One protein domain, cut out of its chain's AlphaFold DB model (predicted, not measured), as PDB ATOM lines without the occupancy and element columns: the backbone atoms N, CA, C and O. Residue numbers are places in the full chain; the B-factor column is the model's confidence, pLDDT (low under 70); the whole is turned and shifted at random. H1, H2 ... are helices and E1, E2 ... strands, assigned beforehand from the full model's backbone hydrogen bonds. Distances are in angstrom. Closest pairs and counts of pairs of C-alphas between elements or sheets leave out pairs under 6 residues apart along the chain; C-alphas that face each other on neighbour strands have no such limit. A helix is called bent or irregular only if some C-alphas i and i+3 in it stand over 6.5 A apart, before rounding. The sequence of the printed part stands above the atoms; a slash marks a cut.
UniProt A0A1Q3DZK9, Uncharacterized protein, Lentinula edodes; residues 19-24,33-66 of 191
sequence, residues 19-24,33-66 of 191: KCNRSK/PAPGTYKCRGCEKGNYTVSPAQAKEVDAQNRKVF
ATOM      1  N   LYS A  19     137.634 175.957 219.310       93.56
ATOM      2  CA  LYS A  19     137.049 176.596 220.490       93.56
ATOM      3  C   LYS A  19     135.550 176.812 220.288       93.56
ATOM      4  O   LYS A  19     135.107 177.253 219.231       93.56
ATOM      5  N   CYS A  20     134.777 176.538 221.332       95.06
ATOM      6  CA  CYS A  20     133.364 176.884 221.377       95.06
ATOM      7  C   CYS A  20     133.150 178.409 221.370       95.06
ATOM      8  O   CYS A  20     133.955 179.165 221.914       95.06
ATOM      9  N   ASN A  21     132.019 178.858 220.824       94.25
ATOM     10  CA  ASN A  21     131.584 180.254 220.883       94.25
ATOM     11  C   ASN A  21     131.268 180.749 222.310       94.25
ATOM     12  O   ASN A  21     131.209 181.954 222.548       94.25
ATOM     13  N   ARG A  22     131.076 179.845 223.278       93.50
ATOM     14  CA  ARG A  22     130.896 180.190 224.692       93.50
ATOM     15  C   ARG A  22     132.246 180.532 225.316       93.50
ATOM     16  O   ARG A  22     133.107 179.669 225.450       93.50
ATOM     17  N   SER A  23     132.399 181.774 225.771       88.94
ATOM     18  CA  SER A  23     133.650 182.303 226.337       88.94
ATOM     19  C   SER A  23     134.221 181.471 227.492       88.94
ATOM     20  O   SER A  23     135.434 181.280 227.547       88.94
ATOM     21  N   LYS A  24     133.354 180.948 228.370       90.75
ATOM     22  CA  LYS A  24     133.723 180.119 229.532       90.75
ATOM     23  C   LYS A  24     134.008 178.649 229.191       90.75
ATOM     24  O   LYS A  24     134.454 177.910 230.059       90.75
ATOM     25  N   PRO A  33     136.384 167.223 209.328       95.69
ATOM     26  CA  PRO A  33     136.868 167.248 207.947       95.69
ATOM     27  C   PRO A  33     135.935 168.008 206.992       95.69
ATOM     28  O   PRO A  33     136.288 168.232 205.840       95.69
ATOM     29  N   ALA A  34     134.743 168.402 207.448       96.44
ATOM     30  CA  ALA A  34     133.769 169.143 206.657       96.44
ATOM     31  C   ALA A  34     133.538 170.549 207.241       96.44
ATOM     32  O   ALA A  34     133.442 170.699 208.466       96.44
ATOM     33  N   PRO A  35     133.419 171.592 206.401       97.56
ATOM     34  CA  PRO A  35     133.051 172.920 206.869       97.56
ATOM     35  C   PRO A  35     131.604 172.933 207.370       97.56
ATOM     36  O   PRO A  35     130.742 172.242 206.832       97.56
ATOM     37  N   GLY A  36     131.324 173.736 208.394       97.56
ATOM     38  CA  GLY A  36     129.979 173.815 208.961       97.56
ATOM     39  C   GLY A  36     129.941 174.344 210.386       97.56
ATOM     40  O   GLY A  36     130.954 174.778 210.937       97.56
ATOM     41  N   THR A  37     128.753 174.312 210.986       97.56
ATOM     42  CA  THR A  37     128.546 174.659 212.397       97.56
ATOM     43  C   THR A  37     128.156 173.412 213.173       97.56
ATOM     44  O   THR A  37     127.206 172.722 212.814       97.56
ATOM     45  N   TYR A  38     128.879 173.145 214.255       96.69
ATOM     46  CA  TYR A  38     128.769 171.925 215.044       96.69
ATOM     47  C   TYR A  38     128.444 172.247 216.499       96.69
ATOM     48  O   TYR A  38     128.813 173.306 217.016       96.69
ATOM     49  N   LYS A  39     127.767 171.316 217.179       97.06
ATOM     50  CA  LYS A  39     127.480 171.427 218.612       97.06
ATOM     51  C   LYS A  39     128.747 171.175 219.425       97.06
ATOM     52  O   LYS A  39     129.461 170.201 219.197       97.06
ATOM     53  N   CYS A  40     129.011 172.042 220.396       96.62
ATOM     54  CA  CYS A  40     130.114 171.860 221.326       96.62
ATOM     55  C   CYS A  40     129.811 170.728 222.307       96.62
ATOM     56  O   CYS A  40     128.780 170.749 222.979       96.62
ATOM     57  N   ARG A  41     130.750 169.787 222.441       94.94
ATOM     58  CA  ARG A  41     130.611 168.643 223.354       94.94
ATOM     59  C   ARG A  41     130.851 168.991 224.822       94.94
ATOM     60  O   ARG A  41     130.330 168.311 225.687       94.94
ATOM     61  N   GLY A  42     131.626 170.036 225.111       94.56
ATOM     62  CA  GLY A  42     132.009 170.352 226.490       94.56
ATOM     63  C   GLY A  42     130.959 171.101 227.302       94.56
ATOM     64  O   GLY A  42     130.842 170.877 228.497       94.56
ATOM     65  N   CYS A  43     130.225 172.032 226.684       92.44
ATOM     66  CA  CYS A  43     129.230 172.849 227.395       92.44
ATOM     67  C   CYS A  43     127.782 172.582 226.983       92.44
ATOM     68  O   CYS A  43     126.893 173.193 227.571       92.44
ATOM     69  N   GLU A  44     127.553 171.767 225.943       88.69
ATOM     70  CA  GLU A  44     126.246 171.355 225.386       88.69
ATOM     71  C   GLU A  44     125.280 172.485 224.960       88.69
ATOM     72  O   GLU A  44     124.258 172.244 224.325       88.69
ATOM     73  N   LYS A  45     125.617 173.745 225.250       91.81
ATOM     74  CA  LYS A  45     124.812 174.959 225.028       91.81
ATOM     75  C   LYS A  45     125.470 175.931 224.048       91.81
ATOM     76  O   LYS A  45     125.071 177.100 223.953       91.81
ATOM     77  N   GLY A  46     126.540 175.497 223.395       93.88
ATOM     78  CA  GLY A  46     127.351 176.304 222.497       93.88
ATOM     79  C   GLY A  46     127.655 175.568 221.207       93.88
ATOM     80  O   GLY A  46     127.567 174.345 221.140       93.88
ATOM     81  N   ASN A  47     128.050 176.334 220.199       97.06
ATOM     82  CA  ASN A  47     128.415 175.824 218.887       97.06
ATOM     83  C   ASN A  47     129.830 176.287 218.534       97.06
ATOM     84  O   ASN A  47     130.370 177.210 219.149       97.06
ATOM     85  N   TYR A  48     130.436 175.653 217.544       95.56
ATOM     86  CA  TYR A  48     131.665 176.126 216.920       95.56
ATOM     87  C   TYR A  48     131.544 176.009 215.406       95.56
ATOM     88  O   TYR A  48     130.821 175.151 214.896       95.56
ATOM     89  N   THR A  49     132.235 176.891 214.693       95.88
ATOM     90  CA  THR A  49     132.223 176.929 213.230       95.88
ATOM     91  C   THR A  49     133.576 176.478 212.706       95.88
ATOM     92  O   THR A  49     134.619 176.887 213.221       95.88
ATOM     93  N   VAL A  50     133.541 175.630 211.687       96.56
ATOM     94  CA  VAL A  50     134.708 175.104 210.984       96.56
ATOM     95  C   VAL A  50     134.716 175.716 209.594       96.56
ATOM     96  O   VAL A  50     133.761 175.547 208.831       96.56
ATOM     97  N   SER A  51     135.772 176.461 209.276       95.12
ATOM     98  CA  SER A  51     135.923 177.068 207.954       95.12
ATOM     99  C   SER A  51     136.370 176.032 206.911       95.12
ATOM    100  O   SER A  51     136.990 175.027 207.271       95.12
ATOM    101  N   PRO A  52     136.133 176.272 205.605       95.88
ATOM    102  CA  PRO A  52     136.634 175.396 204.541       95.88
ATOM    103  C   PRO A  52     138.153 175.176 204.585       95.88
ATOM    104  O   PRO A  52     138.624 174.075 204.311       95.88
ATOM    105  N   ALA A  53     138.921 176.197 204.977       93.38
ATOM    106  CA  ALA A  53     140.372 176.091 205.114       93.38
ATOM    107  C   ALA A  53     140.776 175.139 206.252       93.38
ATOM    108  O   ALA A  53     141.626 174.276 206.051       93.38
ATOM    109  N   GLN A  54     140.119 175.246 207.413       92.94
ATOM    110  CA  GLN A  54     140.365 174.357 208.554       92.94
ATOM    111  C   GLN A  54     139.965 172.914 208.237       92.94
ATOM    112  O   GLN A  54     140.722 171.991 208.509       92.94
ATOM    113  N   ALA A  55     138.804 172.723 207.606       95.31
ATOM    114  CA  ALA A  55     138.336 171.408 207.178       95.31
ATOM    115  C   ALA A  55     139.337 170.721 206.230       95.31
ATOM    116  O   ALA A  55     139.657 169.546 206.405       95.31
ATOM    117  N   LYS A  56     139.900 171.475 205.272       94.94
ATOM    118  CA  LYS A  56     140.933 170.981 204.349       94.94
ATOM    119  C   LYS A  56     142.220 170.571 205.068       94.94
ATOM    120  O   LYS A  56     142.846 169.587 204.681       94.94
ATOM    121  N   GLU A  57     142.624 171.308 206.099       94.00
ATOM    122  CA  GLU A  57     143.806 170.983 206.903       94.00
ATOM    123  C   GLU A  57     143.606 169.692 207.709       94.00
ATOM    124  O   GLU A  57     144.473 168.817 207.702       94.00
ATOM    125  N   VAL A  58     142.425 169.527 208.314       94.50
ATOM    126  CA  VAL A  58     142.031 168.292 209.010       94.50
ATOM    127  C   VAL A  58     142.013 167.102 208.052       94.50
ATOM    128  O   VAL A  58     142.574 166.054 208.370       94.50
ATOM    129  N   ASP A  59     141.424 167.255 206.864       93.12
ATOM    130  CA  ASP A  59     141.406 166.200 205.846       93.12
ATOM    131  C   ASP A  59     142.828 165.820 205.397       93.12
ATOM    132  O   ASP A  59     143.177 164.639 205.339       93.12
ATOM    133  N   ALA A  60     143.696 166.810 205.165       91.50
ATOM    134  CA  ALA A  60     145.093 166.570 204.818       91.50
ATOM    135  C   ALA A  60     145.852 165.820 205.926       91.50
ATOM    136  O   ALA A  60     146.643 164.923 205.625       91.50
ATOM    137  N   GLN A  61     145.612 166.148 207.201       90.88
ATOM    138  CA  GLN A  61     146.223 165.437 208.324       90.88
ATOM    139  C   GLN A  61     145.686 164.008 208.456       90.88
ATOM    140  O   GLN A  61     146.475 163.081 208.632       90.88
ATOM    141  N   ASN A  62     144.380 163.800 208.294       88.25
ATOM    142  CA  ASN A  62     143.782 162.465 208.335       88.25
ATOM    143  C   ASN A  62     144.353 161.561 207.235       88.25
ATOM    144  O   ASN A  62     144.724 160.419 207.504       88.25
ATOM    145  N   ARG A  63     144.524 162.078 206.011       85.62
ATOM    146  CA  ARG A  63     145.155 161.323 204.917       85.62
ATOM    147  C   ARG A  63     146.591 160.904 205.233       85.62
ATOM    148  O   ARG A  63     146.991 159.829 204.809       85.62
ATOM    149  N   LYS A  64     147.354 161.704 205.990       83.88
ATOM    150  CA  LYS A  64     148.716 161.334 206.421       83.88
ATOM    151  C   LYS A  64     148.719 160.174 207.417       83.88
ATOM    152  O   LYS A  64     149.621 159.351 207.361       83.88
ATOM    153  N   VAL A  65     147.730 160.109 208.311       78.25
ATOM    154  CA  VAL A  65     147.644 159.055 209.339       78.25
ATOM    155  C   VAL A  65     147.193 157.719 208.742       78.25
ATOM    156  O   VAL A  65     147.700 156.674 209.133       78.25
ATOM    157  N   PHE A  66     146.267 157.740 207.778       62.53
ATOM    158  CA  PHE A  66     145.704 156.521 207.180       62.53
ATOM    159  C   PHE A  66     146.413 156.046 205.905       62.53
ATOM    160  O   PHE A  66     146.053 155.001 205.360       62.53
TER     161      PHE A  66
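AT A GLANCE: This is residues 19 to 24 and 33 to 66 of the 191 residues of an uncharacterized protein of Lentinula edodes (UniProt A0A1Q3DZK9). This is a small hairpin of two short strands, E1 and E2, with one helix, H1, leaving from the end of E2 in a new direction, and the hairpin's loop, residues 40 to 46, lies at the far end from the helix. A separate short piece, residues 19 to 24, lies beside E2 on the side away from E1, and the contacts are few. Of the 40 residues printed, E1, E2 and H1 follow in that order along the chain; the sheet has the order E1, E2 and is antiparallel, and the class is mixed, helices and strands. The whole is loose, with a radius of gyration of the C-alphas of 11.9 A, and elongated, spanning 33 by 18 by 13 A.

HOW THE PARTS SIT: Going along the printed part from Lys 19, you first pass residues 19 to 24, which hold no named element. Beyond the cut, look at the strands E1, residues 36 to 39, and E2, residues 47 to 50: they form a hairpin, antiparallel neighbours with 151 degrees between their directions. Their C-alphas 37 and 49 face each other at 4.4 A, and C-alphas 39 and 47 at 4.5 A. Check the backbone there: N 50 and O 36 are 2.8 A apart and N 38 and O 48 are 2.9 A apart, both within hydrogen-bond range. A tight link of 1 residue then leads from E2 to the helix H1, residues 52 to 66. E1 and H1 are only just apart, with their closest C-alphas 8.1 A from each other. In H1 every O i to N i+4 pair is within hydrogen-bond range, and the helix is not bent.

IN THESE COORDINATES: Find C-alpha 36 at (129.979, 173.815, 208.961); from there E1 runs from Gly 36 to Lys 39, 10.3 A from first to last C-alpha. E2 runs from Asn 47 to Val 50, 10.1 A from first to last C-alpha, and its C-alpha 50 stands at (134.708, 175.104, 210.984). H1 begins at Pro 52 and runs 21.1 A to Phe 66, whose C-alpha you find at (145.704, 156.521, 207.180).

THE WHOLE: The two C-alphas farthest apart are those of Lys 24 and Phe 66, at 34.6 A. Residues 25 to 32 are cut out and not printed, and across this cut C-alphas 24 and 33 are 25.3 A apart. The link from E1 to E2, 7 residues, is short, and no link is long. In the B-factor column the mean pLDDT of the printed part is 92.6; residue 66 is the one printed residue under 70.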